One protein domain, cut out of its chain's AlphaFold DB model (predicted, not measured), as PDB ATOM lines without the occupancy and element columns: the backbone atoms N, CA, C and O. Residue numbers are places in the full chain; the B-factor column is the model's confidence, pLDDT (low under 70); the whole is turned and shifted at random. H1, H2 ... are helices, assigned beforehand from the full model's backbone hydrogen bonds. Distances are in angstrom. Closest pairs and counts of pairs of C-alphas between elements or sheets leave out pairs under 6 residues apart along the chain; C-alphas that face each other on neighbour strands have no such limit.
ATOM      1  N   ALA A   7     208.482 171.064 131.651       89.06
ATOM      2  CA  ALA A   7     207.131 171.053 131.092       89.06
ATOM      3  C   ALA A   7     206.036 171.093 132.174       89.06
ATOM      4  O   ALA A   7     205.043 171.784 131.990       89.06
ATOM      5  N   GLN A   8     206.242 170.411 133.307       90.56
ATOM      6  CA  GLN A   8     205.301 170.429 134.432       90.56
ATOM      7  C   GLN A   8     205.289 171.801 135.126       90.56
ATOM      8  O   GLN A   8     204.230 172.289 135.498       90.56
ATOM      9  N   LEU A   9     206.446 172.464 135.214       92.69
ATOM     10  CA  LEU A   9     206.553 173.828 135.743       92.69
ATOM     11  C   LEU A   9     205.843 174.848 134.846       92.69
ATOM     12  O   LEU A   9     205.082 175.668 135.341       92.69
ATOM     13  N   TYR A  10     206.022 174.764 133.523       93.81
ATOM     14  CA  TYR A  10     205.278 175.618 132.588       93.81
ATOM     15  C   TYR A  10     203.768 175.386 132.668       93.81
ATOM     16  O   TYR A  10     202.997 176.332 132.553       93.81
ATOM     17  N   GLN A  11     203.335 174.142 132.882       93.31
ATOM     18  CA  GLN A  11     201.919 173.842 133.065       93.31
ATOM     19  C   GLN A  11     201.361 174.520 134.326       93.31
ATOM     20  O   GLN A  11     200.328 175.178 134.243       93.31
ATOM     21  N   LEU A  12     202.083 174.445 135.447       93.94
ATOM     22  CA  LEU A  12     201.710 175.124 136.691       93.94
ATOM     23  C   LEU A  12     201.605 176.650 136.510       93.94
ATOM     24  O   LEU A  12     200.652 177.270 136.980       93.94
ATOM     25  N   ILE A  13     202.552 177.255 135.782       94.94
ATOM     26  CA  ILE A  13     202.531 178.690 135.456       94.94
ATOM     27  C   ILE A  13     201.267 179.050 134.670       94.94
ATOM     28  O   ILE A  13     200.562 179.985 135.039       94.94
ATOM     29  N   ARG A  14     200.938 178.275 133.631       94.81
ATOM     30  CA  ARG A  14     199.746 178.505 132.797       94.81
ATOM     31  C   ARG A  14     198.441 178.345 133.561       94.81
ATOM     32  O   ARG A  14     197.483 179.069 133.295       94.81
ATOM     33  N   GLU A  15     198.373 177.391 134.482       95.06
ATOM     34  CA  GLU A  15     197.196 177.192 135.331       95.06
ATOM     35  C   GLU A  15     196.985 178.387 136.263       95.06
ATOM     36  O   GLU A  15     195.871 178.911 136.344       95.06
ATOM     37  N   ALA A  16     198.059 178.877 136.886       95.19
ATOM     38  CA  ALA A  16     198.022 180.079 137.711       95.19
ATOM     39  C   ALA A  16     197.654 181.333 136.894       95.19
ATOM     40  O   ALA A  16     196.797 182.110 137.323       95.19
ATOM     41  N   GLU A  17     198.226 181.504 135.697       95.50
ATOM     42  CA  GLU A  17     197.884 182.596 134.776       95.50
ATOM     43  C   GLU A  17     196.398 182.552 134.410       95.50
ATOM     44  O   GLU A  17     195.678 183.544 134.554       95.50
ATOM     45  N   THR A  18     195.915 181.380 133.994       95.88
ATOM     46  CA  THR A  18     194.517 181.168 133.607       95.88
ATOM     47  C   THR A  18     193.575 181.497 134.760       95.88
ATOM     48  O   THR A  18     192.585 182.204 134.559       95.88
ATOM     49  N   ALA A  19     193.882 181.031 135.973       95.62
ATOM     50  CA  ALA A  19     193.090 181.324 137.161       95.62
ATOM     51  C   ALA A  19     193.054 182.831 137.449       95.62
ATOM     52  O   ALA A  19     191.976 183.405 137.633       95.62
ATOM     53  N   ARG A  20     194.211 183.500 137.399       95.88
ATOM     54  CA  ARG A  20     194.313 184.933 137.676       95.88
ATOM     55  C   ARG A  20     193.575 185.783 136.641       95.88
ATOM     56  O   ARG A  20     192.836 186.703 136.996       95.88
ATOM     57  N   VAL A  21     193.711 185.453 135.359       94.81
ATOM     58  CA  VAL A  21     192.977 186.118 134.272       94.81
ATOM     59  C   VAL A  21     191.474 185.839 134.378       94.81
ATOM     60  O   VAL A  21     190.662 186.726 134.101       94.81
ATOM     61  N   ALA A  22     191.061 184.644 134.810       95.00
ATOM     62  CA  ALA A  22     189.654 184.332 135.049       95.00
ATOM     63  C   ALA A  22     189.054 185.178 136.187       95.00
ATOM     64  O   ALA A  22     187.926 185.657 136.062       95.00
ATOM     65  N   GLU A  23     189.793 185.417 137.273       95.88
ATOM     66  CA  GLU A  23     189.375 186.339 138.336       95.88
ATOM     67  C   GLU A  23     189.217 187.772 137.827       95.88
ATOM     68  O   GLU A  23     188.175 188.394 138.053       95.88
ATOM     69  N   LEU A  24     190.205 188.272 137.078       95.38
ATOM     70  CA  LEU A  24     190.129 189.597 136.467       95.38
ATOM     71  C   LEU A  24     188.900 189.714 135.548       95.38
ATOM     72  O   LEU A  24     188.157 190.694 135.613       95.38
ATOM     73  N   ASN A  25     188.627 188.684 134.743       93.25
ATOM     74  CA  ASN A  25     187.443 188.622 133.885       93.25
ATOM     75  C   ASN A  25     186.128 188.682 134.673       93.25
ATOM     76  O   ASN A  25     185.180 189.326 134.213       93.25
ATOM     77  N   LYS A  26     186.046 188.049 135.852       92.56
ATOM     78  CA  LYS A  26     184.862 188.140 136.724       92.56
ATOM     79  C   LYS A  26     184.636 189.580 137.184       92.56
ATOM     80  O   LYS A  26     183.520 190.088 137.068       92.56
ATOM     81  N   VAL A  27     185.692 190.257 137.639       93.38
ATOM     82  CA  VAL A  27     185.623 191.662 138.082       93.38
ATOM     83  C   VAL A  27     185.229 192.583 136.925       93.38
ATOM     84  O   VAL A  27     184.316 193.401 137.064       93.38
ATOM     85  N   TYR A  28     185.863 192.419 135.763       91.94
ATOM     86  CA  TYR A  28     185.546 193.168 134.547       91.94
ATOM     87  C   TYR A  28     184.089 192.969 134.113       91.94
ATOM     88  O   TYR A  28     183.371 193.941 133.864       91.94
ATOM     89  N   THR A  29     183.620 191.720 134.092       90.31
ATOM     90  CA  THR A  29     182.235 191.382 133.742       90.31
ATOM     91  C   THR A  29     181.252 192.037 134.706       90.31
ATOM     92  O   THR A  29     180.307 192.678 134.253       90.31
ATOM     93  N   ALA A  30     181.507 191.978 136.014       91.06
ATOM     94  CA  ALA A  30     180.657 192.615 137.016       91.06
ATOM     95  C   ALA A  30     180.618 194.150 136.871       91.06
ATOM     96  O   ALA A  30     179.544 194.750 136.943       91.06
ATOM     97  N   ARG A  31     181.765 194.807 136.623       91.94
ATOM     98  CA  ARG A  31     181.822 196.261 136.352       91.94
ATOM     99  C   ARG A  31     180.986 196.620 135.124       91.94
ATOM    100  O   ARG A  31     180.184 197.550 135.178       91.94
ATOM    101  N   LYS A  32     181.136 195.854 134.043       90.88
ATOM    102  CA  LYS A  32     180.395 196.038 132.791       90.88
ATOM    103  C   LYS A  32     178.883 195.866 132.989       90.88
ATOM    104  O   LYS A  32     178.115 196.718 132.553       90.88
ATOM    105  N   GLN A  33     178.466 194.813 133.690       90.62
ATOM    106  CA  GLN A  33     177.059 194.539 134.006       90.62
ATOM    107  C   GLN A  33     176.402 195.693 134.769       90.62
ATOM    108  O   GLN A  33     175.301 196.104 134.420       90.62
ATOM    109  N   LYS A  34     177.096 196.270 135.759       92.25
ATOM    110  CA  LYS A  34     176.585 197.424 136.516       92.25
ATOM    111  C   LYS A  34     176.323 198.638 135.627       92.25
ATOM    112  O   LYS A  34     175.297 199.293 135.782       92.25
ATOM    113  N   VAL A  35     177.227 198.936 134.693       92.19
ATOM    114  CA  VAL A  35     177.049 200.060 133.760       92.19
ATOM    115  C   VAL A  35     175.875 199.805 132.820       92.19
ATOM    116  O   VAL A  35     175.064 200.702 132.613       92.19
ATOM    117  N   PHE A  36     175.735 198.585 132.299       91.25
ATOM    118  CA  PHE A  36     174.579 198.241 131.475       91.25
ATOM    119  C   PHE A  36     173.259 198.328 132.228       91.25
ATOM    120  O   PHE A  36     172.314 198.903 131.696       91.25
ATOM    121  N   GLN A  37     173.190 197.797 133.450       92.25
ATOM    122  CA  GLN A  37     171.971 197.886 134.247       92.25
ATOM    123  C   GLN A  37     171.618 199.349 134.526       92.25
ATOM    124  O   GLN A  37     170.477 199.737 134.321       92.25
ATOM    125  N   LYS A  38     172.608 200.193 134.844       93.94
ATOM    126  CA  LYS A  38     172.385 201.635 134.982       93.94
ATOM    127  C   LYS A  38     171.797 202.258 133.709       93.94
ATOM    128  O   LYS A  38     170.839 203.010 133.796       93.94
ATOM    129  N   ILE A  39     172.328 201.928 132.527       92.12
ATOM    130  CA  ILE A  39     171.783 202.419 131.248       92.12
ATOM    131  C   ILE A  39     170.328 201.970 131.067       92.12
ATOM    132  O   ILE A  39     169.496 202.764 130.626       92.12
ATOM    133  N   ILE A  40     170.018 200.716 131.397       93.50
ATOM    134  CA  ILE A  40     168.661 200.170 131.317       93.50
ATOM    135  C   ILE A  40     167.719 200.916 132.260       93.50
ATOM    136  O   ILE A  40     166.637 201.311 131.829       93.50
ATOM    137  N   ASP A  41     168.141 201.143 133.501       96.25
ATOM    138  CA  ASP A  41     167.345 201.805 134.533       96.25
ATOM    139  C   ASP A  41     167.106 203.282 134.184       96.25
ATOM    140  O   ASP A  41     165.957 203.730 134.137       96.25
ATOM    141  N   ASP A  42     168.173 204.016 133.843       96.50
ATOM    142  CA  ASP A  42     168.137 205.444 133.491       96.50
ATOM    143  C   ASP A  42     167.211 205.707 132.289       96.50
ATOM    144  O   ASP A  42     166.535 206.736 132.223       96.50
ATOM    145  N   ASN A  43     167.139 204.756 131.350       96.19
ATOM    146  CA  ASN A  43     166.316 204.853 130.140       96.19
ATOM    147  C   ASN A  43     165.013 204.036 130.215       96.19
ATOM    148  O   ASN A  43     164.276 203.976 129.231       96.19
ATOM    149  N   LYS A  44     164.711 203.413 131.363       96.94
ATOM    150  CA  LYS A  44     163.510 202.588 131.597       96.94
ATOM    151  C   LYS A  44     163.292 201.504 130.528       96.94
ATOM    152  O   LYS A  44     162.176 201.295 130.054       96.94
ATOM    153  N   LEU A  45     164.363 200.814 130.135       95.88
ATOM    154  CA  LEU A  45     164.358 199.866 129.010       95.88
ATOM    155  C   LEU A  45     163.913 198.444 129.381       95.88
ATOM    156  O   LEU A  45     163.696 197.633 128.482       95.88
ATOM    157  N   GLU A  46     163.757 198.139 130.668       96.50
ATOM    158  CA  GLU A  46     163.531 196.780 131.182       96.50
ATOM    159  C   GLU A  46     162.339 196.071 130.510       96.50
ATOM    160  O   GLU A  46     162.466 194.965 129.989       96.50
ATOM    161  N   GLU A  47     161.185 196.735 130.429       97.19
ATOM    162  CA  GLU A  47     159.982 196.147 129.827       97.19
ATOM    163  C   GLU A  47     160.107 195.960 128.310       97.19
ATOM    164  O   GLU A  47     159.602 194.986 127.750       97.19
ATOM    165  N   SER A  48     160.813 196.864 127.626       97.44
ATOM    166  CA  SER A  48     161.096 196.726 126.195       97.44
ATOM    167  C   SER A  48     162.024 195.543 125.926       97.44
ATOM    168  O   SER A  48     161.791 194.781 124.989       97.44
ATOM    169  N   LEU A  49     163.041 195.344 126.768       96.25
ATOM    170  CA  LEU A  49     163.969 194.219 126.661       96.25
ATOM    171  C   LEU A  49     163.279 192.877 126.921       96.25
ATOM    172  O   LEU A  49     163.485 191.944 126.147       96.25
ATOM    173  N   LYS A  50     162.405 192.785 127.932       97.06
ATOM    174  CA  LYS A  50     161.586 191.581 128.170       97.06
ATOM    175  C   LYS A  50     160.703 191.237 126.972       97.06
ATOM    176  O   LYS A  50     160.629 190.077 126.576       97.06
ATOM    177  N   LYS A  51     160.064 192.239 126.356       97.75
ATOM    178  CA  LYS A  51     159.261 192.040 125.136       97.75
ATOM    179  C   LYS A  51     160.112 191.551 123.967       97.75
ATOM    180  O   LYS A  51     159.706 190.628 123.271       97.75
ATOM    181  N   ILE A  52     161.296 192.133 123.763       96.50
ATOM    182  CA  ILE A  52     162.238 191.680 122.728       96.50
ATOM    183  C   ILE A  52     162.625 190.217 122.962       96.50
ATOM    184  O   ILE A  52     162.565 189.420 122.031       96.50
ATOM    185  N   HIS A  53     162.982 189.851 124.193       96.56
ATOM    186  CA  HIS A  53     163.359 188.483 124.548       96.56
ATOM    187  C   HIS A  53     162.227 187.478 124.296       96.56
ATOM    188  O   HIS A  53     162.453 186.476 123.616       96.56
ATOM    189  N   ALA A  54     161.005 187.785 124.737       96.81
ATOM    190  CA  ALA A  54     159.833 186.949 124.479       96.81
ATOM    191  C   ALA A  54     159.584 186.757 122.973       96.81
ATOM    192  O   ALA A  54     159.422 185.628 122.509       96.81
ATOM    193  N   ASN A  55     159.652 187.843 122.195       96.06
ATOM    194  CA  ASN A  55     159.473 187.791 120.745       96.06
ATOM    195  C   ASN A  55     160.573 186.969 120.058       96.06
ATOM    196  O   ASN A  55     160.296 186.251 119.103       96.06
ATOM    197  N   LEU A  56     161.822 187.042 120.527       95.06
ATOM    198  CA  LEU A  56     162.919 186.230 119.991       95.06
ATOM    199  C   LEU A  56     162.689 184.730 120.228       95.06
ATOM    200  O   LEU A  56     162.931 183.926 119.327       95.06
ATOM    201  N   LEU A  57     162.203 184.351 121.415       95.50
ATOM    202  CA  LEU A  57     161.862 182.962 121.731       95.50
ATOM    203  C   LEU A  57     160.682 182.457 120.890       95.50
ATOM    204  O   LEU A  57     160.735 181.344 120.359       95.50
ATOM    205  N   GLU A  58     159.643 183.276 120.731       95.50
ATOM    206  CA  GLU A  58     158.488 182.948 119.894       95.50
ATOM    207  C   GLU A  58     158.882 182.802 118.421       95.50
ATOM    208  O   GLU A  58     158.577 181.783 117.799       95.50
ATOM    209  N   ASN A  59     159.642 183.761 117.886       94.06
ATOM    210  CA  ASN A  59     160.131 183.727 116.511       94.06
ATOM    211  C   ASN A  59     160.967 182.478 116.240       94.06
ATOM    212  O   ASN A  59     160.767 181.823 115.220       94.06
ATOM    213  N   LYS A  60     161.855 182.104 117.167       93.94
ATOM    214  CA  LYS A  60     162.624 180.862 117.061       93.94
ATOM    215  C   LYS A  60     161.711 179.640 116.982       93.94
ATOM    216  O   LYS A  60     161.893 178.798 116.108       93.94
ATOM    217  N   LYS A  61     160.715 179.548 117.868       93.75
ATOM    218  CA  LYS A  61     159.762 178.429 117.898       93.75
ATOM    219  C   LYS A  61     158.977 178.317 116.588       93.75
ATOM    220  O   LYS A  61     158.839 177.218 116.051       93.75
ATOM    221  N   LEU A  62     158.480 179.441 116.073       92.81
ATOM    222  CA  LEU A  62     157.769 179.497 114.794       92.81
ATOM    223  C   LEU A  62     158.685 179.084 113.637       92.81
ATOM    224  O   LEU A  62     158.304 178.260 112.809       92.81
ATOM    225  N   ALA A  63     159.910 179.603 113.617       92.38
ATOM    226  CA  ALA A  63     160.897 179.305 112.595       92.38
ATOM    227  C   ALA A  63     161.288 177.820 112.557       92.38
ATOM    228  O   ALA A  63     161.339 177.238 111.475       92.38
ATOM    229  N   THR A  64     161.504 177.182 113.715       90.69
ATOM    230  CA  THR A  64     161.763 175.734 113.799       90.69
ATOM    231  C   THR A  64     160.612 174.926 113.197       90.69
ATOM    232  O   THR A  64     160.849 174.086 112.339       90.69
ATOM    233  N   CYS A  65     159.364 175.249 113.556       91.00
ATOM    234  CA  CYS A  65     158.177 174.573 113.017       91.00
ATOM    235  C   CYS A  65     158.095 174.659 111.481       91.00
ATOM    236  O   CYS A  65     157.794 173.675 110.810       91.00
ATOM    237  N   ILE A  66     158.388 175.834 110.914       89.12
ATOM    238  CA  ILE A  66     158.345 176.049 109.462       89.12
ATOM    239  C   ILE A  66     159.469 175.275 108.762       89.12
ATOM    240  O   ILE A  66     159.214 174.629 107.747       89.12
ATOM    241  N   VAL A  67     160.698 175.321 109.285       88.06
ATOM    242  CA  VAL A  67     161.858 174.627 108.693       88.06
ATOM    243  C   VAL A  67     161.666 173.110 108.670       88.06
ATOM    244  O   VAL A  67     162.087 172.476 107.706       88.06
ATOM    245  N   ASP A  68     160.996 172.538 109.672       85.75
ATOM    246  CA  ASP A  68     160.750 171.091 109.747       85.75
ATOM    247  C   ASP A  68     159.775 170.581 108.667       85.75
ATOM    248  O   ASP A  68     159.780 169.396 108.331       85.75
ATOM    249  N   ILE A  69     158.934 171.463 108.116       87.69
ATOM    250  CA  ILE A  69     157.858 171.110 107.174       87.69
ATOM    251  C   ILE A  69     158.179 171.578 105.748       87.69
ATOM    252  O   ILE A  69     157.776 170.940 104.772       87.69
ATOM    253  N   MET A  70     158.875 172.707 105.602       82.69
ATOM    254  CA  MET A  70     159.073 173.345 104.302       82.69
ATOM    255  C   MET A  70     160.163 172.647 103.470       82.69
ATOM    256  O   MET A  70     161.298 172.512 103.923       82.69
ATOM    257  N   PRO A  71     159.883 172.296 102.200       72.19
ATOM    258  CA  PRO A  71     160.844 171.616 101.325       72.19
ATOM    259  C   PRO A  71     161.895 172.556 100.704       72.19
ATOM    260  O   PRO A  71     162.771 172.101  99.969       72.19
ATOM    261  N   VAL A  72     161.806 173.867 100.960       70.06
ATOM    262  CA  VAL A  72     162.702 174.897 100.410       70.06
ATOM    263  C   VAL A  72     163.325 175.690 101.556       70.06
ATOM    264  O   VAL A  72     162.642 176.072 102.504       70.06
ATOM    265  N   GLY A  73     164.631 175.948 101.470       70.69
ATOM    266  CA  GLY A  73     165.375 176.672 102.498       70.69
ATOM    267  C   GLY A  73     165.179 178.185 102.415       70.69
ATOM    268  O   GLY A  73     165.905 178.857 101.688       70.69
ATOM    269  N   TYR A  74     164.246 178.727 103.196       82.31
ATOM    270  CA  TYR A  74     164.142 180.170 103.434       82.31
ATOM    271  C   TYR A  74     165.267 180.592 104.378       82.31
ATOM    272  O   TYR A  74     165.278 180.163 105.530       82.31
ATOM    273  N   CYS A  75     166.215 181.405 103.903       83.56
ATOM    274  CA  CYS A  75     167.393 181.798 104.682       83.56
ATOM    275  C   CYS A  75     167.019 182.451 106.018       83.56
ATOM    276  O   CYS A  75     167.486 181.996 107.055       83.56
ATOM    277  N   ASP A  76     166.095 183.411 106.019       87.50
ATOM    278  CA  ASP A  76     165.749 184.166 107.230       87.50
ATOM    279  C   ASP A  76     165.044 183.297 108.282       87.50
ATOM    280  O   ASP A  76     165.306 183.398 109.480       87.50
ATOM    281  N   VAL A  77     164.172 182.386 107.834       88.19
ATOM    282  CA  VAL A  77     163.491 181.423 108.714       88.19
ATOM    283  C   VAL A  77     164.500 180.415 109.258       88.19
ATOM    284  O   VAL A  77     164.482 180.066 110.435       88.19
ATOM    285  N   LYS A  78     165.425 179.961 108.413       87.69
ATOM    286  CA  LYS A  78     166.497 179.061 108.819       87.69
ATOM    287  C   LYS A  78     167.395 179.712 109.876       87.69
ATOM    288  O   LYS A  78     167.660 179.096 110.902       87.69
ATOM    289  N   ASP A  79     167.808 180.954 109.675       89.75
ATOM    290  CA  ASP A  79     168.666 181.668 110.621       89.75
ATOM    291  C   ASP A  79     167.947 181.923 111.954       89.75
ATOM    292  O   ASP A  79     168.519 181.716 113.028       89.75
ATOM    293  N   ALA A  80     166.657 182.274 111.902       90.44
ATOM    294  CA  ALA A  80     165.827 182.430 113.092       90.44
ATOM    295  C   ALA A  80     165.644 181.119 113.880       90.44
ATOM    296  O   ALA A  80     165.555 181.163 115.105       90.44
ATOM    297  N   SER A  81     165.623 179.949 113.231       89.56
ATOM    298  CA  SER A  81     165.455 178.663 113.932       89.56
ATOM    299  C   SER A  81     166.707 178.248 114.721       89.56
ATOM    300  O   SER A  81     166.602 177.633 115.788       89.56
ATOM    301  N   TYR A  82     167.897 178.636 114.251       87.19
ATOM    302  CA  TYR A  82     169.175 178.326 114.903       87.19
ATOM    303  C   TYR A  82     169.690 179.430 115.828       87.19
ATOM    304  O   TYR A  82     170.743 179.261 116.454       87.19
ATOM    305  N   VAL A  83     168.957 180.540 115.961       86.50
ATOM    306  CA  VAL A  83     169.350 181.633 116.852       86.50
ATOM    307  C   VAL A  83     169.540 181.115 118.284       86.50
ATOM    308  O   VAL A  83     168.718 180.379 118.853       86.50
ATOM    309  N   ARG A  84     170.678 181.467 118.886       87.19
ATOM    310  CA  ARG A  84     170.992 181.122 120.275       87.19
ATOM    311  C   ARG A  84     170.440 182.212 121.182       87.19
ATOM    312  O   ARG A  84     171.036 183.273 121.321       87.19
ATOM    313  N   VAL A  85     169.282 181.935 121.768       90.75
ATOM    314  CA  VAL A  85     168.612 182.788 122.754       90.75
ATOM    315  C   VAL A  85     168.422 181.935 124.000       90.75
ATOM    316  O   VAL A  85     167.855 180.841 123.905       90.75
ATOM    317  N   ALA A  86     168.949 182.392 125.137       93.50
ATOM    318  CA  ALA A  86     168.711 181.739 126.418       93.50
ATOM    319  C   ALA A  86     167.219 181.805 126.770       93.50
ATOM    320  O   ALA A  86     166.553 182.795 126.466       93.50
ATOM    321  N   GLN A  87     166.693 180.744 127.383       93.88
ATOM    322  CA  GLN A  87     165.282 180.689 127.782       93.88
ATOM    323  C   GLN A  87     164.993 181.635 128.945       93.88
ATOM    324  O   GLN A  87     163.942 182.266 128.977       93.88
ATOM    325  N   ASP A  88     165.938 181.742 129.877       96.50
ATOM    326  CA  ASP A  88     165.857 182.680 130.985       96.50
ATOM    327  C   ASP A  88     166.252 184.094 130.533       96.50
ATOM    328  O   ASP A  88     167.212 184.288 129.778       96.50
ATOM    329  N   TYR A  89     165.484 185.084 130.984       94.88
ATOM    330  CA  TYR A  89     165.689 186.477 130.601       94.88
ATOM    331  C   TYR A  89     166.970 187.060 131.210       94.88
ATOM    332  O   TYR A  89     167.702 187.768 130.514       94.88
ATOM    333  N   ASP A  90     167.279 186.748 132.470       92.94
ATOM    334  CA  ASP A  90     168.482 187.258 133.129       92.94
ATOM    335  C   ASP A  90     169.746 186.619 132.543       92.94
ATOM    336  O   ASP A  90     170.750 187.308 132.332       92.94
ATOM    337  N   GLU A  91     169.684 185.338 132.177       92.94
ATOM    338  CA  GLU A  91     170.745 184.668 131.426       92.94
ATOM    339  C   GLU A  91     170.935 185.299 130.037       92.94
ATOM    340  O   GLU A  91     172.062 185.634 129.656       92.94
ATOM    341  N   TRP A  92     169.849 185.523 129.286       92.81
ATOM    342  CA  TRP A  92     169.912 186.184 127.979       92.81
ATOM    343  C   TRP A  92     170.541 187.574 128.093       92.81
ATOM    344  O   TRP A  92     171.441 187.920 127.322       92.81
ATOM    345  N   LYS A  93     170.115 188.344 129.095       90.50
ATOM    346  CA  LYS A  93     170.619 189.682 129.396       90.50
ATOM    347  C   LYS A  93     172.115 189.652 129.734       90.50
ATOM    348  O   LYS A  93     172.889 190.425 129.164       90.50
ATOM    349  N   ALA A  94     172.556 188.708 130.569       88.25
ATOM    350  CA  ALA A  94     173.969 188.511 130.889       88.25
ATOM    351  C   ALA A  94     174.823 188.192 129.647       88.25
ATOM    352  O   ALA A  94     175.923 188.735 129.500       88.25
ATOM    353  N   GLN A  95     174.305 187.373 128.724       88.31
ATOM    354  CA  GLN A  95     174.966 187.067 127.450       88.31
ATOM    355  C   GLN A  95     175.090 188.310 126.555       88.31
ATOM    356  O   GLN A  95     176.154 188.536 125.974       88.31
ATOM    357  N   GLN A  96     174.055 189.160 126.486       86.12
ATOM    358  CA  GLN A  96     174.108 190.397 125.692       86.12
ATOM    359  C   GLN A  96     175.200 191.348 126.184       86.12
ATOM    360  O   GLN A  96     175.949 191.908 125.383       86.12
ATOM    361  N   TYR A  97     175.369 191.475 127.502       83.19
ATOM    362  CA  TYR A  97     176.454 192.276 128.070       83.19
ATOM    363  C   TYR A  97     177.832 191.741 127.680       83.19
ATOM    364  O   TYR A  97     178.768 192.520 127.482       83.19
ATOM    365  N   GLY A  98     177.968 190.417 127.556       71.75
ATOM    366  CA  GLY A  98     179.162 189.729 127.070       71.75
ATOM    367  C   GLY A  98     179.639 190.248 125.713       71.75
ATOM    368  O   GLY A  98     180.819 190.569 125.576       71.75
ATOM    369  N   ASN A  99     178.705 190.432 124.778       71.62
ATOM    370  CA  ASN A  99     178.956 190.662 123.352       71.62
ATOM    371  C   ASN A  99     179.154 192.135 122.946       71.62
ATOM    372  O   ASN A  99     179.234 192.435 121.758       71.62
ATOM    373  N   TYR A 100     179.226 193.069 123.896       70.25
ATOM    374  CA  TYR A 100     179.396 194.489 123.580       70.25
ATOM    375  C   TYR A 100     180.716 194.786 122.853       70.25
ATOM    376  O   TYR A 100     181.808 194.557 123.380       70.25
ATOM    377  N   ILE A 101     180.600 195.385 121.668       62.22
ATOM    378  CA  ILE A 101     181.714 195.890 120.865       62.22
ATOM    379  C   ILE A 101     181.725 197.411 121.047       62.22
ATOM    380  O   ILE A 101     180.859 198.114 120.540       62.22
ATOM    381  N   GLY A 102     182.662 197.905 121.856       60.53
ATOM    382  CA  GLY A 102     182.685 199.276 122.372       60.53
ATOM    383  C   GLY A 102     182.801 200.400 121.358       60.53
ATOM    384  O   GLY A 102     183.898 200.893 121.125       60.53
ATOM    385  N   GLN A 103     181.677 200.834 120.786       64.12
ATOM    386  CA  GLN A 103     181.704 201.839 119.721       64.12
ATOM    387  C   GLN A 103     181.265 203.246 120.146       64.12
ATOM    388  O   GLN A 103     181.678 204.194 119.491       64.12
ATOM    389  N   SER A 104     180.516 203.434 121.242       74.88
ATOM    390  CA  SER A 104     180.006 204.783 121.576       74.88
ATOM    391  C   SER A 104     179.870 205.143 123.060       74.88
ATOM    392  O   SER A 104     179.589 206.299 123.362       74.88
ATOM    393  N   ASN A 105     180.079 204.219 124.007       86.56
ATOM    394  CA  ASN A 105     179.967 204.534 125.437       86.56
ATOM    395  C   ASN A 105     181.343 204.719 126.099       86.56
ATOM    396  O   ASN A 105     182.098 203.754 126.244       86.56
ATOM    397  N   GLU A 106     181.641 205.944 126.539       89.88
ATOM    398  CA  GLU A 106     182.924 206.316 127.156       89.88
ATOM    399  C   GLU A 106     183.241 205.500 128.413       89.88
ATOM    400  O   GLU A 106     184.355 205.001 128.560       89.88
ATOM    401  N   THR A 107     182.260 205.294 129.297       90.50
ATOM    402  CA  THR A 107     182.458 204.529 130.536       90.50
ATOM    403  C   THR A 107     182.809 203.071 130.246       90.50
ATOM    404  O   THR A 107     183.744 202.529 130.835       90.50
ATOM    405  N   LEU A 108     182.099 202.426 129.319       89.38
ATOM    406  CA  LEU A 108     182.396 201.049 128.919       89.38
ATOM    407  C   LEU A 108     183.755 200.940 128.214       89.38
ATOM    408  O   LEU A 108     184.468 199.957 128.416       89.38
ATOM    409  N   ASN A 109     184.138 201.951 127.432       89.56
ATOM    410  CA  ASN A 109     185.444 202.002 126.778       89.56
ATOM    411  C   ASN A 109     186.588 202.162 127.788       89.56
ATOM    412  O   ASN A 109     187.587 201.452 127.675       89.56
ATOM    413  N   ALA A 110     186.425 203.011 128.806       91.69
ATOM    414  CA  ALA A 110     187.386 203.143 129.898       91.69
ATOM    415  C   ALA A 110     187.552 201.819 130.661       91.69
ATOM    416  O   ALA A 110     188.667 201.341 130.835       91.69
ATOM    417  N   ILE A 111     186.446 201.147 131.011       91.62
ATOM    418  CA  ILE A 111     186.495 199.839 131.691       91.62
ATOM    419  C   ILE A 111     187.209 198.783 130.829       91.62
ATOM    420  O   ILE A 111     187.963 197.965 131.357       91.62
ATOM    421  N   LYS A 112     187.001 198.788 129.504       90.75
ATOM    422  CA  LYS A 112     187.710 197.898 128.567       90.75
ATOM    423  C   LYS A 112     189.210 198.194 128.521       90.75
ATOM    424  O   LYS A 112     190.007 197.255 128.460       90.75
ATOM    425  N   TYR A 113     189.585 199.471 128.506       91.94
ATOM    426  CA  TYR A 113     190.982 199.891 128.513       91.94
ATOM    427  C   TYR A 113     191.677 199.459 129.806       91.94
ATOM    428  O   TYR A 113     192.682 198.757 129.723       91.94
ATOM    429  N   ASP A 114     191.089 199.767 130.967       93.31
ATOM    430  CA  ASP A 114     191.585 199.340 132.283       93.31
ATOM    431  C   ASP A 114     191.825 197.827 132.309       93.31
ATOM    432  O   ASP A 114     192.914 197.368 132.642       93.31
ATOM    433  N   PHE A 115     190.821 197.047 131.890       93.50
ATOM    434  CA  PHE A 115     190.906 195.589 131.846       93.50
ATOM    435  C   PHE A 115     192.031 195.097 130.933       93.50
ATOM    436  O   PHE A 115     192.762 194.180 131.296       93.50
ATOM    437  N   THR A 116     192.171 195.693 129.748       93.88
ATOM    438  CA  THR A 116     193.216 195.307 128.791       93.88
ATOM    439  C   THR A 116     194.598 195.628 129.350       93.88
ATOM    440  O   THR A 116     195.498 194.796 129.265       93.88
ATOM    441  N   SER A 117     194.755 196.804 129.960       96.62
ATOM    442  CA  SER A 117     196.006 197.214 130.590       96.62
ATOM    443  C   SER A 117     196.377 196.295 131.752       96.62
ATOM    444  O   SER A 117     197.511 195.833 131.817       96.62
ATOM    445  N   GLU A 118     195.437 195.998 132.650       96.56
ATOM    446  CA  GLU A 118     195.678 195.119 133.799       96.56
ATOM    447  C   GLU A 118     195.967 193.680 133.357       96.56
ATOM    448  O   GLU A 118     196.890 193.048 133.867       96.56
ATOM    449  N   ARG A 119     195.238 193.175 132.354       96.62
ATOM    450  CA  ARG A 119     195.497 191.854 131.772       96.62
ATOM    451  C   ARG A 119     196.909 191.762 131.204       96.62
ATOM    452  O   ARG A 119     197.571 190.761 131.447       96.62
ATOM    453  N   ASN A 120     197.358 192.774 130.465       96.94
ATOM    454  CA  ASN A 120     198.704 192.773 129.898       96.94
ATOM    455  C   ASN A 120     199.767 192.786 131.001       96.94
ATOM    456  O   ASN A 120     200.680 191.980 130.940       96.94
ATOM    457  N   LEU A 121     199.596 193.593 132.054       97.06
ATOM    458  CA  LEU A 121     200.513 193.580 133.201       97.06
ATOM    459  C   LEU A 121     200.595 192.196 133.860       97.06
ATOM    460  O   LEU A 121     201.683 191.741 134.192       97.06
ATOM    461  N   ILE A 122     199.461 191.511 134.029       95.50
ATOM    462  CA  ILE A 122     199.436 190.142 134.560       95.50
ATOM    463  C   ILE A 122     200.213 189.196 133.637       95.50
ATOM    464  O   ILE A 122     201.066 188.454 134.116       95.50
ATOM    465  N   MET A 123     199.927 189.224 132.333       95.50
ATOM    466  CA  MET A 123     200.604 188.369 131.354       95.50
ATOM    467  C   MET A 123     202.114 188.624 131.331       95.50
ATOM    468  O   MET A 123     202.882 187.671 131.395       95.50
ATOM    469  N   ASP A 124     202.538 189.888 131.344       97.31
ATOM    470  CA  ASP A 124     203.950 190.278 131.366       97.31
ATOM    471  C   ASP A 124     204.676 189.718 132.605       97.31
ATOM    472  O   ASP A 124     205.828 189.289 132.513       97.31
ATOM    473  N   GLU A 125     204.030 189.692 133.777       97.06
ATOM    474  CA  GLU A 125     204.612 189.071 134.976       97.06
ATOM    475  C   GLU A 125     204.731 187.546 134.837       97.06
ATOM    476  O   GLU A 125     205.773 186.980 135.172       97.06
ATOM    477  N   PHE A 126     203.720 186.866 134.288       96.88
ATOM    478  CA  PHE A 126     203.800 185.422 134.037       96.88
ATOM    479  C   PHE A 126     204.864 185.070 132.985       96.88
ATOM    480  O   PHE A 126     205.604 184.102 133.172       96.88
ATOM    481  N   GLU A 127     205.040 185.890 131.945       96.50
ATOM    482  CA  GLU A 127     206.122 185.737 130.963       96.50
ATOM    483  C   GLU A 127     207.513 185.845 131.611       96.50
ATOM    484  O   GLU A 127     208.426 185.084 131.268       96.50
ATOM    485  N   LYS A 128     207.691 186.738 132.598       95.75
ATOM    486  CA  LYS A 128     208.938 186.811 133.382       95.75
ATOM    487  C   LYS A 128     209.175 185.523 134.171       95.75
ATOM    488  O   LYS A 128     210.305 185.030 134.190       95.75
ATOM    489  N   VAL A 129     208.135 184.948 134.778       94.62
ATOM    490  CA  VAL A 129     208.238 183.666 135.498       94.62
ATOM    491  C   VAL A 129     208.592 182.521 134.541       94.62
ATOM    492  O   VAL A 129     209.505 181.740 134.825       94.62
ATOM    493  N   GLU A 130     207.963 182.447 133.365       94.75
ATOM    494  CA  GLU A 130     208.338 181.464 132.339       94.75
ATOM    495  C   GLU A 130     209.803 181.626 131.906       94.75
ATOM    496  O   GLU A 130     210.531 180.637 131.754       94.75
ATOM    497  N   ALA A 131     210.274 182.867 131.748       94.75
ATOM    498  CA  ALA A 131     211.661 183.151 131.404       94.75
ATOM    499  C   ALA A 131     212.644 182.665 132.486       94.75
ATOM    500  O   ALA A 131     213.686 182.101 132.135       94.75
ATOM    501  N   LEU A 132     212.309 182.794 133.778       93.00
ATOM    502  CA  LEU A 132     213.115 182.255 134.887       93.00
ATOM    503  C   LEU A 132     213.251 180.726 134.799       93.00
ATOM    504  O   LEU A 132     214.362 180.181 134.872       93.00
ATOM    505  N   VAL A 133     212.144 180.016 134.555       92.56
ATOM    506  CA  VAL A 133     212.161 178.555 134.356       92.56
ATOM    507  C   VAL A 133     212.982 178.182 133.122       92.56
ATOM    508  O   VAL A 133     213.768 177.223 133.144       92.56
ATOM    509  N   LYS A 134     212.861 178.951 132.037       92.81
ATOM    510  CA  LYS A 134     213.611 178.735 130.796       92.81
ATOM    511  C   LYS A 134     215.117 178.870 131.005       92.81
ATOM    512  O   LYS A 134     215.850 177.971 130.588       92.81
ATOM    513  N   GLN A 135     215.558 179.927 131.684       93.06
ATOM    514  CA  GLN A 135     216.972 180.232 131.940       93.06
ATOM    515  C   GLN A 135     217.623 179.290 132.963       93.06
ATOM    516  O   GLN A 135     218.832 179.070 132.920       93.06
ATOM    517  N   SER A 136     216.835 178.691 133.856       91.00
ATOM    518  CA  SER A 136     217.340 177.760 134.869       91.00
ATOM    519  C   SER A 136     218.056 176.555 134.250       91.00
ATOM    520  O   SER A 136     217.546 175.919 133.331       91.00
ATOM    521  N   SER A 137     219.218 176.158 134.769       87.38
ATOM    522  CA  SER A 137     219.977 175.031 134.192       87.38
ATOM    523  C   SER A 137     219.304 173.667 134.403       87.38
ATOM    524  O   SER A 137     219.530 172.737 133.635       87.38
ATOM    525  N   THR A 138     218.491 173.522 135.453       88.19
ATOM    526  CA  THR A 138     217.802 172.273 135.814       88.19
ATOM    527  C   THR A 138     216.384 172.560 136.305       88.19
ATOM    528  O   THR A 138     216.096 173.665 136.759       88.19
ATOM    529  N   ALA A 139     215.499 171.559 136.237       86.94
ATOM    530  CA  ALA A 139     214.143 171.671 136.778       86.94
ATOM    531  C   ALA A 139     214.143 171.885 138.300       86.94
ATOM    532  O   ALA A 139     213.365 172.684 138.791       86.94
ATOM    533  N   LYS A 140     215.079 171.261 139.030       88.81
ATOM    534  CA  LYS A 140     215.223 171.457 140.480       88.81
ATOM    535  C   LYS A 140     215.494 172.920 140.853       88.81
ATOM    536  O   LYS A 140     214.809 173.456 141.708       88.81
ATOM    537  N   LYS A 141     216.444 173.578 140.177       89.75
ATOM    538  CA  LYS A 141     216.716 175.006 140.420       89.75
ATOM    539  C   LYS A 141     215.521 175.887 140.053       89.75
ATOM    540  O   LYS A 141     215.259 176.868 140.726       89.75
ATOM    541  N   ALA A 142     214.808 175.534 138.982       91.75
ATOM    542  CA  ALA A 142     213.595 176.247 138.601       91.75
ATOM    543  C   ALA A 142     212.486 176.098 139.656       91.75
ATOM    544  O   ALA A 142     211.797 177.070 139.920       91.75
ATOM    545  N   MET A 143     212.338 174.919 140.275       91.69
ATOM    546  CA  MET A 143     211.395 174.697 141.378       91.69
ATOM    547  C   MET A 143     211.723 175.566 142.589       91.69
ATOM    548  O   MET A 143     210.838 176.265 143.056       91.69
ATOM    549  N   GLU A 144     212.984 175.581 143.035       91.38
ATOM    550  CA  GLU A 144     213.436 176.421 144.159       91.38
ATOM    551  C   GLU A 144     213.112 177.907 143.896       91.38
ATOM    552  O   GLU A 144     212.505 178.575 144.725       91.38
ATOM    553  N   LEU A 145     213.408 178.403 142.685       92.06
ATOM    554  CA  LEU A 145     213.073 179.779 142.292       92.06
ATOM    555  C   LEU A 145     211.563 180.046 142.231       92.06
ATOM    556  O   LEU A 145     211.142 181.170 142.486       92.06
ATOM    557  N   MET A 146     210.756 179.053 141.847       93.06
ATOM    558  CA  MET A 146     209.295 179.162 141.805       93.06
ATOM    559  C   MET A 146     208.679 179.167 143.212       93.06
ATOM    560  O   MET A 146     207.748 179.930 143.459       93.06
ATOM    561  N   GLU A 147     209.209 178.370 144.139       93.31
ATOM    562  CA  GLU A 147     208.806 178.381 145.551       93.31
ATOM    563  C   GLU A 147     209.102 179.739 146.201       93.31
ATOM    564  O   GLU A 147     208.237 180.294 146.878       93.31
ATOM    565  N   ASP A 148     210.273 180.324 145.920       92.50
ATOM    566  CA  ASP A 148     210.680 181.635 146.450       92.50
ATOM    567  C   ASP A 148     209.728 182.774 146.043       92.50
ATOM    568  O   ASP A 148     209.508 183.716 146.807       92.50
ATOM    569  N   ILE A 149     209.141 182.695 144.845       91.50
ATOM    570  CA  ILE A 149     208.146 183.665 144.353       91.50
ATOM    571  C   ILE A 149     206.703 183.295 144.750       91.50
ATOM    572  O   ILE A 149     205.772 184.019 144.400       91.50
ATOM    573  N   GLY A 150     206.507 182.192 145.481       91.94
ATOM    574  CA  GLY A 150     205.225 181.795 146.065       91.94
ATOM    575  C   GLY A 150     204.390 180.795 145.258       91.94
ATOM    576  O   GLY A 150     203.206 180.639 145.558       91.94
ATOM    577  N   PHE A 151     204.953 180.112 144.255       93.19
ATOM    578  CA  PHE A 151     204.267 178.980 143.620       93.19
ATOM    579  C   PHE A 151     204.336 177.737 144.510       93.19
ATOM    580  O   PHE A 151     205.396 177.374 145.014       93.19
ATOM    581  N   ASP A 152     203.214 177.029 144.628       90.88
ATOM    582  CA  ASP A 152     203.175 175.706 145.244       90.88
ATOM    583  C   ASP A 152     203.548 174.629 144.219       90.88
ATOM    584  O   ASP A 152     202.785 174.325 143.302       90.88
ATOM    585  N   VAL A 153     204.737 174.047 144.381       89.38
ATOM    586  CA  VAL A 153     205.243 172.950 143.540       89.38
ATOM    587  C   VAL A 153     205.177 171.588 144.241       89.38
ATOM    588  O   VAL A 153     205.634 170.590 143.681       89.38
ATOM    589  N   SER A 154     204.610 171.522 145.453       85.38
ATOM    590  CA  SER A 154     204.595 170.310 146.286       85.38
ATOM    591  C   SER A 154     203.791 169.156 145.679       85.38
ATOM    592  O   SER A 154     204.052 167.991 145.976       85.38
ATOM    593  N   SER A 155     202.841 169.477 144.799       80.19
ATOM    594  CA  SER A 155     201.976 168.526 144.096       80.19
ATOM    595  C   SER A 155     202.601 167.925 142.832       80.19
ATOM    596  O   SER A 155     202.002 167.045 142.212       80.19
ATOM    597  N   LEU A 156     203.789 168.381 142.416       84.62
ATOM    598  CA  LEU A 156     204.408 167.895 141.189       84.62
ATOM    599  C   LEU A 156     204.976 166.492 141.391       84.62
ATOM    600  O   LEU A 156     206.003 166.291 142.040       84.62
ATOM    601  N   GLU A 157     204.326 165.512 140.770       78.31
ATOM    602  CA  GLU A 157     204.810 164.141 140.784       78.31
ATOM    603  C   GLU A 157     205.874 163.910 139.703       78.31
ATOM    604  O   GLU A 157     205.729 164.341 138.552       78.31
ATOM    605  N   PRO A 158     206.960 163.205 140.034       77.00
ATOM    606  CA  PRO A 158     207.938 162.795 139.048       77.00
ATOM    607  C   PRO A 158     207.342 161.853 138.001       77.00
ATOM    608  O   PRO A 158     206.640 160.904 138.338       77.00
ATOM    609  N   GLU A 159     207.701 162.040 136.732       65.81
ATOM    610  CA  GLU A 159     207.258 161.125 135.682       65.81
ATOM    611  C   GLU A 159     207.831 159.715 135.922       65.81
ATOM    612  O   GLU A 159     209.053 159.517 135.989       65.81
ATOM    613  N   VAL A 160     206.944 158.724 136.049       60.69
ATOM    614  CA  VAL A 160     207.323 157.312 136.114       60.69
ATOM    615  C   VAL A 160     207.871 156.927 134.745       60.69
ATOM    616  O   VAL A 160     207.139 156.869 133.757       60.69
ATOM    617  N   LYS A 161     209.181 156.676 134.660       57.53
ATOM    618  CA  LYS A 161     209.761 156.076 133.458       57.53
ATOM    619  C   LYS A 161     209.156 154.687 133.298       57.53
ATOM    620  O   LYS A 161     209.491 153.787 134.061       57.53
ATOM    621  N   TYR A 162     208.307 154.501 132.295       56.75
ATOM    622  CA  TYR A 162     208.037 153.161 131.797       56.75
ATOM    623  C   TYR A 162     209.353 152.624 131.234       56.75
ATOM    624  O   TYR A 162     209.902 153.185 130.281       56.75
ATOM    625  N   GLU A 163     209.899 151.577 131.848       54.25
ATOM    626  CA  GLU A 163     210.944 150.800 131.198       54.25
ATOM    627  C   GLU A 163     210.335 150.217 129.924       54.25
ATOM    628  O   GLU A 163     209.417 149.399 129.969       54.25
ATOM    629  N   LEU A 164     210.818 150.675 128.769       57.00
ATOM    630  CA  LEU A 164     210.596 149.975 127.515       57.00
ATOM    631  C   LEU A 164     211.296 148.625 127.652       57.00
ATOM    632  O   LEU A 164     212.496 148.513 127.406       57.00
ATOM    633  N   THR A 165     210.560 147.599 128.070       60.00
ATOM    634  CA  THR A 165     211.029 146.227 127.929       60.00
ATOM    635  C   THR A 165     211.207 145.986 126.440       60.00
ATOM    636  O   THR A 165     210.231 146.015 125.686       60.00
ATOM    637  N   THR A 166     212.444 145.787 125.993       57.00
ATOM    638  CA  THR A 166     212.706 145.263 124.657       57.00
ATOM    639  C   THR A 166     212.061 143.890 124.587       57.00
ATOM    640  O   THR A 166     212.602 142.916 125.100       57.00
ATOM    641  N   THR A 167     210.871 143.806 124.000       68.94
ATOM    642  CA  THR A 167     210.363 142.528 123.516       68.94
ATOM    643  C   THR A 167     211.388 142.010 122.513       68.94
ATOM    644  O   THR A 167     211.844 142.784 121.670       68.94
ATOM    645  N   ASP A 168     211.782 140.742 122.604       68.88
ATOM    646  CA  ASP A 168     212.671 140.133 121.615       68.88
ATOM    647  C   ASP A 168     211.987 140.149 120.244       68.88
ATOM    648  O   ASP A 168     211.157 139.301 119.905       68.88
ATOM    649  N   ILE A 169     212.306 141.169 119.450       76.62
ATOM    650  CA  ILE A 169     211.805 141.302 118.090       76.62
ATOM    651  C   ILE A 169     212.587 140.317 117.224       76.62
ATOM    652  O   ILE A 169     213.776 140.507 116.952       76.62
ATOM    653  N   LYS A 170     211.898 139.273 116.759       80.38
ATOM    654  CA  LYS A 170     212.396 138.303 115.779       80.38
ATOM    655  C   LYS A 170     212.638 138.983 114.426       80.38
ATOM    656  O   LYS A 170     211.737 139.101 113.599       80.38
ATOM    657  N   LYS A 171     213.855 139.504 114.233       77.81
ATOM    658  CA  LYS A 171     214.272 140.272 113.040       77.81
ATOM    659  C   LYS A 171     214.168 139.460 111.742       77.81
ATOM    660  O   LYS A 171     213.905 140.033 110.688       77.81
ATOM    661  N   ASP A 172     214.320 138.144 111.844       78.69
ATOM    662  CA  ASP A 172     214.122 137.155 110.784       78.69
ATOM    663  C   ASP A 172     212.677 137.135 110.268       78.69
ATOM    664  O   ASP A 172     212.462 137.179 109.058       78.69
ATOM    665  N   LEU A 173     211.688 137.182 111.168       75.50
ATOM    666  CA  LEU A 173     210.269 137.273 110.795       75.50
ATOM    667  C   LEU A 173     209.896 138.625 110.174       75.50
ATOM    668  O   LEU A 173     208.883 138.728 109.489       75.50
ATOM    669  N   LEU A 174     210.713 139.658 110.390       76.38
ATOM    670  CA  LEU A 174     210.537 140.980 109.787       76.38
ATOM    671  C   LEU A 174     211.291 141.147 108.458       76.38
ATOM    672  O   LEU A 174     211.257 142.229 107.876       76.38
ATOM    673  N   GLY A 175     212.001 140.118 107.978       73.56
ATOM    674  CA  GLY A 175     212.794 140.193 106.746       73.56
ATOM    675  C   GLY A 175     213.984 141.161 106.823       73.56
ATOM    676  O   GLY A 175     214.570 141.512 105.798       73.56
TER     677      GLY A 175
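AT A GLANCE: This is residues 7 to 175 of the 179 residues of an uncharacterized protein of Listeria booriae (UniProt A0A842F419). Two long helices, H1 and H5, lie side by side as a pair running opposite ways, and H2 turns off from the far end of H1 to make a large open L. H3 packs on the outer part of H2, H4 sits in the angle between H1 and H2, H6 packs on the last part of H5 at the other end of the pair, and residues 160 to 175 stick out as a bare tail. The printed part has 169 residues with six named helices, in the order H1 to H6, and no named strand; the class is all helix. The whole is extended, with a radius of gyration of the C-alphas of 27.0 A, and flat, spanning 71 by 55 by 25 A.

HOW THE PARTS SIT: H1, residues 7 to 42, is the hub, touching three other helices. H2, residues 46 to 69, follows after a tight link; the two are close but not clearly touching, at a steep tilt of 66 degrees, with the C-alphas of Ile 40 and Glu 46 closest at 6.2 A. H3, residues 75 to 82, touches residues 59 to 67 of H2, the closest C-alphas being those of Thr 64 and Ser 81, 4.7 A apart; their lines are only just about perpendicular, at 72 degrees. H4, residues 89 to 98, touches residues 29 to 36 of H1 at a steep tilt of 65 degrees, with the C-alphas of Gln 33 and Tyr 97 closest at 6.4 A. H4 only just touches H2, with 3 pairs of C-alphas within 8 A, the closest being those of His 53 and Tyr 89 at 6.8 A. H5, residues 106 to 135, touches H1 at a shallow tilt of 6 degrees, opposite ways, with 22 pairs of C-alphas within 8 A; Tyr 28 and Phe 115 have the closest, 6.5 A apart. H6, residues 139 to 148, touches residues 129 to 133 of H5 at a steep tilt of 46 degrees, with the C-alphas of Val 133 and Ala 142 closest at 5.0 A. H6 only just touches H1, at Leu 9, whose C-alpha is 7.5 A from that of Met 143. The helix packing is mostly crossed, with 1 of 6 touching pairs at a shallow tilt. H2 and H5 are apart. Every O i to N i+4 pair is within hydrogen-bond range in H1, H3, H4, H5 and H6; in H2 it is 19 of 20.

IN THESE COORDINATES: H1 begins at C-alpha 7, (207.131, 171.053, 131.092), and runs 52.0 A to C-alpha 42, (168.137, 205.444, 133.491). H2 is 35.6 A long, H3 10.9 A, H4 14.3 A and H5 43.2 A. H6, 14.3 A long, ends at C-alpha 148, (210.680, 181.635, 146.450).

THE WHOLE: The C-alphas farthest apart, those of Asp 42 and Asp 172, are 85.4 A apart. The printed part has no cut, and no link between helices is long. Residues 149 to 175 hold no named element, and residues 160 to 175 stand free; without these the body spans 67 by 44 by 24 A. The mean pLDDT of the printed part is 88.2, with residues 101 to 103 and 159 to 168 under 70.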